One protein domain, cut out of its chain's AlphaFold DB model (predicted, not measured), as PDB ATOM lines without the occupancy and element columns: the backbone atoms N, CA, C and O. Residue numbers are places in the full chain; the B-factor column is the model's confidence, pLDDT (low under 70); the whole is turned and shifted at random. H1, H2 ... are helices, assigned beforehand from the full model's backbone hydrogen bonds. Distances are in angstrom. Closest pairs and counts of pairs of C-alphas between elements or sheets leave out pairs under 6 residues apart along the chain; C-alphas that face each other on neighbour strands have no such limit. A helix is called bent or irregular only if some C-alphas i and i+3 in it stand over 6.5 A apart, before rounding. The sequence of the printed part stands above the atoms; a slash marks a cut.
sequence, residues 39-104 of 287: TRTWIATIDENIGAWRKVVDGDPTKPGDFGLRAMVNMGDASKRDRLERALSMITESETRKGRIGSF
ATOM      1  N   THR A  39     190.268 169.061 114.163       86.31
ATOM      2  CA  THR A  39     189.619 167.907 113.515       86.31
ATOM      3  C   THR A  39     190.455 166.638 113.687       86.31
ATOM      4  O   THR A  39     189.931 165.594 114.074       86.31
ATOM      5  N   ARG A  40     191.770 166.723 113.438       89.94
ATOM      6  CA  ARG A  40     192.691 165.592 113.615       89.94
ATOM      7  C   ARG A  40     192.775 165.153 115.069       89.94
ATOM      8  O   ARG A  40     192.724 163.955 115.324       89.94
ATOM      9  N   THR A  41     192.872 166.097 116.003       86.00
ATOM     10  CA  THR A  41     192.894 165.791 117.436       86.00
ATOM     11  C   THR A  41     191.623 165.058 117.860       86.00
ATOM     12  O   THR A  41     191.718 164.032 118.524       86.00
ATOM     13  N   TRP A  42     190.443 165.506 117.428       85.75
ATOM     14  CA  TRP A  42     189.185 164.834 117.769       85.75
ATOM     15  C   TRP A  42     189.078 163.438 117.175       85.75
ATOM     16  O   TRP A  42     188.690 162.507 117.877       85.75
ATOM     17  N   ILE A  43     189.439 163.280 115.900       91.38
ATOM     18  CA  ILE A  43     189.446 161.967 115.256       91.38
ATOM     19  C   ILE A  43     190.401 161.023 115.995       91.38
ATOM     20  O   ILE A  43     190.011 159.895 116.277       91.38
ATOM     21  N   ALA A  44     191.591 161.495 116.378       91.94
ATOM     22  CA  ALA A  44     192.548 160.705 117.148       91.94
ATOM     23  C   ALA A  44     191.982 160.278 118.513       91.94
ATOM     24  O   ALA A  44     192.028 159.098 118.843       91.94
ATOM     25  N   THR A  45     191.361 161.191 119.269       88.06
ATOM     26  CA  THR A  45     190.716 160.854 120.551       88.06
ATOM     27  C   THR A  45     189.578 159.843 120.380       88.06
ATOM     28  O   THR A  45     189.409 158.940 121.199       88.06
ATOM     29  N   ILE A  46     188.777 159.965 119.318       90.12
ATOM     30  CA  ILE A  46     187.711 159.001 119.026       90.12
ATOM     31  C   ILE A  46     188.301 157.636 118.653       90.12
ATOM     32  O   ILE A  46     187.802 156.617 119.124       90.12
ATOM     33  N   ASP A  47     189.376 157.606 117.869       95.62
ATOM     34  CA  ASP A  47     190.071 156.372 117.495       95.62
ATOM     35  C   ASP A  47     190.686 155.660 118.704       95.62
ATOM     36  O   ASP A  47     190.555 154.441 118.827       95.62
ATOM     37  N   GLU A  48     191.287 156.405 119.634       93.31
ATOM     38  CA  GLU A  48     191.780 155.867 120.906       93.31
ATOM     39  C   GLU A  48     190.645 155.231 121.723       93.31
ATOM     40  O   GLU A  48     190.777 154.098 122.195       93.31
ATOM     41  N   ASN A  49     189.498 155.911 121.828       91.06
ATOM     42  CA  ASN A  49     188.323 155.393 122.531       91.06
ATOM     43  C   ASN A  49     187.740 154.141 121.859       91.06
ATOM     44  O   ASN A  49     187.419 153.168 122.546       91.06
ATOM     45  N   ILE A  50     187.628 154.127 120.526       94.62
ATOM     46  CA  ILE A  50     187.203 152.943 119.763       94.62
ATOM     47  C   ILE A  50     188.176 151.789 120.016       94.62
ATOM     48  O   ILE A  50     187.737 150.672 120.286       94.62
ATOM     49  N   GLY A  51     189.485 152.048 119.975       95.25
ATOM     50  CA  GLY A  51     190.516 151.056 120.271       95.25
ATOM     51  C   GLY A  51     190.374 150.467 121.676       95.25
ATOM     52  O   GLY A  51     190.411 149.247 121.836       95.25
ATOM     53  N   ALA A  52     190.142 151.309 122.686       94.69
ATOM     54  CA  ALA A  52     189.911 150.870 124.059       94.69
ATOM     55  C   ALA A  52     188.656 149.990 124.188       94.69
ATOM     56  O   ALA A  52     188.710 148.924 124.802       94.69
ATOM     57  N   TRP A  53     187.539 150.379 123.568       96.62
ATOM     58  CA  TRP A  53     186.319 149.567 123.582       96.62
ATOM     59  C   TRP A  53     186.463 148.262 122.800       96.62
ATOM     60  O   TRP A  53     185.978 147.231 123.262       96.62
ATOM     61  N   ARG A  54     187.172 148.261 121.667       97.44
ATOM     62  CA  ARG A  54     187.468 147.033 120.912       97.44
ATOM     63  C   ARG A  54     188.277 146.044 121.743       97.44
ATOM     64  O   ARG A  54     187.932 144.872 121.755       97.44
ATOM     65  N   LYS A  55     189.252 146.505 122.533       96.81
ATOM     66  CA  LYS A  55     189.959 145.640 123.496       96.81
ATOM     67  C   LYS A  55     189.020 145.027 124.539       96.81
ATOM     68  O   LYS A  55     189.164 143.865 124.882       96.81
ATOM     69  N   VAL A  56     188.022 145.770 125.023       96.38
ATOM     70  CA  VAL A  56     187.008 145.223 125.948       96.38
ATOM     71  C   VAL A  56     186.129 144.169 125.260       96.38
ATOM     72  O   VAL A  56     185.765 143.163 125.872       96.38
ATOM     73  N   VAL A  57     185.762 144.393 123.997       97.75
ATOM     74  CA  VAL A  57     184.877 143.505 123.232       97.75
ATOM     75  C   VAL A  57     185.599 142.234 122.784       97.75
ATOM     76  O   VAL A  57     185.076 141.143 123.007       97.75
ATOM     77  N   ASP A  58     186.783 142.369 122.193       97.50
ATOM     78  CA  ASP A  58     187.494 141.298 121.487       97.50
ATOM     79  C   ASP A  58     188.730 140.774 122.251       97.50
ATOM     80  O   ASP A  58     189.313 139.773 121.844       97.50
ATOM     81  N   GLY A  59     189.097 141.410 123.370       96.00
ATOM     82  CA  GLY A  59     190.292 141.102 124.162       96.00
ATOM     83  C   GLY A  59     191.479 141.994 123.787       96.00
ATOM     84  O   GLY A  59     191.602 142.447 122.646       96.00
ATOM     85  N   ASP A  60     192.362 142.293 124.746       96.12
ATOM     86  CA  ASP A  60     193.614 142.994 124.449       96.12
ATOM     87  C   ASP A  60     194.661 142.003 123.904       96.12
ATOM     88  O   ASP A  60     195.165 141.174 124.666       96.12
ATOM     89  N   PRO A  61     195.076 142.099 122.623       93.25
ATOM     90  CA  PRO A  61     196.034 141.158 122.039       93.25
ATOM     91  C   PRO A  61     197.414 141.207 122.712       93.25
ATOM     92  O   PRO A  61     198.221 140.297 122.540       93.25
ATOM     93  N   THR A  62     197.702 142.262 123.479       95.44
ATOM     94  CA  THR A  62     198.949 142.400 124.241       95.44
ATOM     95  C   THR A  62     198.920 141.681 125.593       95.44
ATOM     96  O   THR A  62     199.952 141.604 126.259       95.44
ATOM     97  N   LYS A  63     197.765 141.144 126.015       95.06
ATOM     98  CA  LYS A  63     197.572 140.482 127.312       95.06
ATOM     99  C   LYS A  63     197.089 139.039 127.119       95.06
ATOM    100  O   LYS A  63     195.895 138.809 126.928       95.06
ATOM    101  N   PRO A  64     197.989 138.044 127.199       92.25
ATOM    102  CA  PRO A  64     197.606 136.639 127.109       92.25
ATOM    103  C   PRO A  64     196.518 136.279 128.131       92.25
ATOM    104  O   PRO A  64     196.655 136.579 129.316       92.25
ATOM    105  N   GLY A  65     195.445 135.628 127.673       91.19
ATOM    106  CA  GLY A  65     194.311 135.225 128.514       91.19
ATOM    107  C   GLY A  65     193.199 136.271 128.667       91.19
ATOM    108  O   GLY A  65     192.198 135.987 129.322       91.19
ATOM    109  N   ASP A  66     193.324 137.451 128.055       93.38
ATOM    110  CA  ASP A  66     192.218 138.406 127.956       93.38
ATOM    111  C   ASP A  66     191.304 138.040 126.777       93.38
ATOM    112  O   ASP A  66     191.540 138.423 125.635       93.38
ATOM    113  N   PHE A  67     190.272 137.237 127.045       91.00
ATOM    114  CA  PHE A  67     189.384 136.694 126.011       91.00
ATOM    115  C   PHE A  67     188.370 137.712 125.448       91.00
ATOM    116  O   PHE A  67     187.717 137.431 124.445       91.00
ATOM    117  N   GLY A  68     188.210 138.884 126.071       96.88
ATOM    118  CA  GLY A  68     187.181 139.856 125.690       96.88
ATOM    119  C   GLY A  68     185.744 139.387 125.966       96.88
ATOM    120  O   GLY A  68     185.449 138.205 126.168       96.88
ATOM    121  N   LEU A  69     184.801 140.332 125.980       97.19
ATOM    122  CA  LEU A  69     183.391 140.035 126.265       97.19
ATOM    123  C   LEU A  69     182.750 139.117 125.217       97.19
ATOM    124  O   LEU A  69     181.911 138.286 125.565       97.19
ATOM    125  N   ARG A  70     183.132 139.248 123.942       97.75
ATOM    126  CA  ARG A  70     182.561 138.459 122.845       97.75
ATOM    127  C   ARG A  70     182.856 136.973 123.016       97.75
ATOM    128  O   ARG A  70     181.940 136.160 122.907       97.75
ATOM    129  N   ALA A  71     184.104 136.611 123.317       97.12
ATOM    130  CA  ALA A  71     184.459 135.212 123.523       97.12
ATOM    131  C   ALA A  71     183.797 134.648 124.787       97.12
ATOM    132  O   ALA A  71     183.270 133.542 124.733       97.12
ATOM    133  N   MET A  72     183.734 135.415 125.885       96.81
ATOM    134  CA  MET A  72     183.054 134.989 127.120       96.81
ATOM    135  C   MET A  72     181.573 134.662 126.883       96.81
ATOM    136  O   MET A  72     181.093 133.616 127.319       96.81
ATOM    137  N   VAL A  73     180.854 135.514 126.141       97.50
ATOM    138  CA  VAL A  73     179.451 135.255 125.776       97.50
ATOM    139  C   VAL A  73     179.331 134.007 124.897       97.50
ATOM    140  O   VAL A  73     178.452 133.181 125.140       97.50
ATOM    141  N   ASN A  74     180.225 133.834 123.916       96.88
ATOM    142  CA  ASN A  74     180.244 132.655 123.041       96.88
ATOM    143  C   ASN A  74     180.573 131.354 123.796       96.88
ATOM    144  O   ASN A  74     180.091 130.292 123.416       96.88
ATOM    145  N   MET A  75     181.353 131.437 124.878       96.75
ATOM    146  CA  MET A  75     181.643 130.325 125.792       96.75
ATOM    147  C   MET A  75     180.494 130.030 126.773       96.75
ATOM    148  O   MET A  75     180.604 129.117 127.587       96.75
ATOM    149  N   GLY A  76     179.386 130.775 126.701       97.00
ATOM    150  CA  GLY A  76     178.176 130.526 127.486       97.00
ATOM    151  C   GLY A  76     177.986 131.432 128.702       97.00
ATOM    152  O   GLY A  76     176.986 131.275 129.402       97.00
ATOM    153  N   ASP A  77     178.863 132.412 128.953       96.62
ATOM    154  CA  ASP A  77     178.665 133.380 130.039       96.62
ATOM    155  C   ASP A  77     177.606 134.429 129.654       96.62
ATOM    156  O   ASP A  77     177.891 135.549 129.215       96.62
ATOM    157  N   ALA A  78     176.337 134.051 129.822       96.12
ATOM    158  CA  ALA A  78     175.193 134.902 129.513       96.12
ATOM    159  C   ALA A  78     175.169 136.209 130.331       96.12
ATOM    160  O   ALA A  78     174.595 137.192 129.864       96.12
ATOM    161  N   SER A  79     175.832 136.261 131.497       96.44
ATOM    162  CA  SER A  79     175.875 137.460 132.351       96.44
ATOM    163  C   SER A  79     176.600 138.645 131.698       96.44
ATOM    164  O   SER A  79     176.459 139.787 132.138       96.44
ATOM    165  N   LYS A  80     177.385 138.397 130.639       97.38
ATOM    166  CA  LYS A  80     178.159 139.427 129.932       97.38
ATOM    167  C   LYS A  80     177.435 140.053 128.743       97.38
ATOM    168  O   LYS A  80     177.939 141.052 128.227       97.38
ATOM    169  N   ARG A  81     176.273 139.531 128.327       97.19
ATOM    170  CA  ARG A  81     175.549 139.992 127.123       97.19
ATOM    171  C   ARG A  81     175.235 141.486 127.158       97.19
ATOM    172  O   ARG A  81     175.710 142.209 126.292       97.19
ATOM    173  N   ASP A  82     174.598 141.978 128.218       96.44
ATOM    174  CA  ASP A  82     174.248 143.403 128.345       96.44
ATOM    175  C   ASP A  82     175.477 144.323 128.331       96.44
ATOM    176  O   ASP A  82     175.428 145.489 127.934       96.44
ATOM    177  N   ARG A  83     176.615 143.835 128.837       96.62
ATOM    178  CA  ARG A  83     177.869 144.596 128.808       96.62
ATOM    179  C   ARG A  83     178.472 144.605 127.402       96.62
ATOM    180  O   ARG A  83     178.958 145.650 126.982       96.62
ATOM    181  N   LEU A  84     178.422 143.476 126.693       97.69
ATOM    182  CA  LEU A  84     178.853 143.360 125.300       97.69
ATOM    183  C   LEU A  84     178.019 144.268 124.390       97.69
ATOM    184  O   LEU A  84     178.589 145.041 123.626       97.69
ATOM    185  N   GLU A  85     176.693 144.228 124.516       97.06
ATOM    186  CA  GLU A  85     175.778 145.064 123.731       97.06
ATOM    187  C   GLU A  85     176.040 146.555 123.951       97.06
ATOM    188  O   GLU A  85     176.179 147.308 122.987       97.06
ATOM    189  N   ARG A  86     176.217 146.982 125.209       95.31
ATOM    190  CA  ARG A  86     176.603 148.367 125.515       95.31
ATOM    191  C   ARG A  86     177.938 148.748 124.884       95.31
ATOM    192  O   ARG A  86     178.027 149.806 124.273       95.31
ATOM    193  N   ALA A  87     178.960 147.901 124.992       95.62
ATOM    194  CA  ALA A  87     180.270 148.187 124.408       95.62
ATOM    195  C   ALA A  87     180.206 148.310 122.872       95.62
ATOM    196  O   ALA A  87     180.774 149.243 122.309       95.62
ATOM    197  N   LEU A  88     179.462 147.427 122.196       97.44
ATOM    198  CA  LEU A  88     179.231 147.503 120.747       97.44
ATOM    199  C   LEU A  88     178.454 148.767 120.349       97.44
ATOM    200  O   LEU A  88     178.787 149.398 119.342       97.44
ATOM    201  N   SER A  89     177.466 149.167 121.152       95.12
ATOM    202  CA  SER A  89     176.739 150.424 120.958       95.12
ATOM    203  C   SER A  89     177.678 151.630 121.047       95.12
ATOM    204  O   SER A  89     177.651 152.479 120.160       95.12
ATOM    205  N   MET A  90     178.561 151.678 122.053       92.56
ATOM    206  CA  MET A  90     179.540 152.764 122.213       92.56
ATOM    207  C   MET A  90     180.523 152.847 121.036       92.56
ATOM    208  O   MET A  90     180.864 153.947 120.600       92.56
ATOM    209  N   ILE A  91     180.968 151.702 120.500       96.06
ATOM    210  CA  ILE A  91     181.818 151.656 119.296       96.06
ATOM    211  C   ILE A  91     181.062 152.226 118.096       96.06
ATOM    212  O   ILE A  91     181.566 153.129 117.434       96.06
ATOM    213  N   THR A  92     179.845 151.740 117.847       96.81
ATOM    214  CA  THR A  92     179.017 152.163 116.703       96.81
ATOM    215  C   THR A  92     178.720 153.664 116.751       96.81
ATOM    216  O   THR A  92     178.812 154.364 115.740       96.81
ATOM    217  N   GLU A  93     178.402 154.187 117.937       90.69
ATOM    218  CA  GLU A  93     178.196 155.616 118.166       90.69
ATOM    219  C   GLU A  93     179.471 156.424 117.894       90.69
ATOM    220  O   GLU A  93     179.431 157.435 117.191       90.69
ATOM    221  N   SER A  94     180.616 155.944 118.379       92.25
ATOM    222  CA  SER A  94     181.911 156.593 118.169       92.25
ATOM    223  C   SER A  94     182.321 156.601 116.691       92.25
ATOM    224  O   SER A  94     182.772 157.628 116.185       92.25
ATOM    225  N   GLU A  95     182.111 155.504 115.958       95.81
ATOM    226  CA  GLU A  95     182.366 155.427 114.512       95.81
ATOM    227  C   GLU A  95     181.446 156.368 113.728       95.81
ATOM    228  O   GLU A  95     181.904 157.118 112.861       95.81
ATOM    229  N   THR A  96     180.161 156.407 114.092       93.69
ATOM    230  CA  THR A  96     179.195 157.355 113.521       93.69
ATOM    231  C   THR A  96     179.652 158.793 113.755       93.69
ATOM    232  O   THR A  96     179.630 159.616 112.837       93.69
ATOM    233  N   ARG A  97     180.112 159.108 114.971       87.25
ATOM    234  CA  ARG A  97     180.640 160.428 115.324       87.25
ATOM    235  C   ARG A  97     181.884 160.779 114.512       87.25
ATOM    236  O   ARG A  97     181.946 161.870 113.951       87.25
ATOM    237  N   LYS A  98     182.841 159.857 114.390       92.06
ATOM    238  CA  LYS A  98     184.037 160.039 113.556       92.06
ATOM    239  C   LYS A  98     183.660 160.346 112.105       92.06
ATOM    240  O   LYS A  98     184.189 161.296 111.531       92.06
ATOM    241  N   GLY A  99     182.725 159.584 111.534       91.94
ATOM    242  CA  GLY A  99     182.224 159.807 110.176       91.94
ATOM    243  C   GLY A  99     181.589 161.189 110.003       91.94
ATOM    244  O   GLY A  99     181.868 161.877 109.021       91.94
ATOM    245  N   ARG A 100     180.798 161.638 110.986       89.06
ATOM    246  CA  ARG A 100     180.218 162.991 110.998       89.06
ATOM    247  C   ARG A 100     181.291 164.072 111.031       89.06
ATOM    248  O   ARG A 100     181.243 164.961 110.195       89.06
ATOM    249  N   ILE A 101     182.278 163.976 111.924       87.12
ATOM    250  CA  ILE A 101     183.374 164.959 112.017       87.12
ATOM    251  C   ILE A 101     184.186 165.002 110.717       87.12
ATOM    252  O   ILE A 101     184.499 166.082 110.224       87.12
ATOM    253  N   GLY A 102     184.491 163.839 110.134       88.06
ATOM    254  CA  GLY A 102     185.275 163.746 108.901       88.06
ATOM    255  C   GLY A 102     184.556 164.268 107.652       88.06
ATOM    256  O   GLY A 102     185.216 164.716 106.720       88.06
ATOM    257  N   SER A 103     183.221 164.229 107.631       87.81
ATOM    258  CA  SER A 103     182.390 164.689 106.504       87.81
ATOM    259  C   SER A 103     181.691 166.029 106.754       87.81
ATOM    260  O   SER A 103     180.975 166.524 105.883       87.81
ATOM    261  N   PHE A 104     181.882 166.622 107.933       85.25
ATOM    262  CA  PHE A 104     181.248 167.875 108.314       85.25
ATOM    263  C   PHE A 104     181.650 168.978 107.334       85.25
ATOM    264  O   PHE A 104     182.837 169.180 107.084       85.25
TER     265      PHE A 104
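AT A GLANCE: This is residues 39 to 104 of the 287 residues of an uncharacterized protein of Rasamsonia emersonii CBS 393.64 (UniProt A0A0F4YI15). Two long helices, H3 and H1, lie side by side and run opposite ways; short H2 packs beyond H1's last residues, beside the early part of H3. The link from H1 to H2 loops out around Lys 63. The 66 printed residues include three named helices, H1, H2, H3, and no named strand; the class is all helix. The whole is loose, radius of gyration of the C-alphas 13.6 A, and flat, spanning 42 by 24 by 11 A.

HOW THE PARTS SIT: H3, residues 78 to 103, touches H1, residues 39 to 58, at a shallow tilt of 19 degrees; their closest C-alphas, Ile 50 and Ile 91, are 5.6 A apart. H2, residues 68 to 74, touches H3 at residues 79 to 84 alone, at a steep tilt of 53 degrees, opposite ways; the closest C-alphas, Leu 69 and Leu 84, are 5.7 A apart. H2 touches H1 at residues 55 to 58 alone, at a steep tilt of 42 degrees, the same way; the closest C-alphas, Asp 58 and Gly 68, are 4.5 A apart. In H1 and H2 every O i to N i+4 pair is within hydrogen-bond range; in H3, 20 of 22.

IN THESE COORDINATES: H3 measures 38.3 A, from C-alpha 78 at (175.193, 134.902, 129.513); it is irregular, with C-alphas 79 and 82 7.3 A apart. H1 measures 27.9 A, from C-alpha 39 at (189.619, 167.907, 113.515), and H2 10.3 A.

THE WHOLE: The C-alphas farthest apart, Gly 76 and Phe 104, are 42.1 A apart. The printed part has no cut; the link H2 to H3 is tight, H1 to H2 short. No printed residue is under 70 in pLDDT.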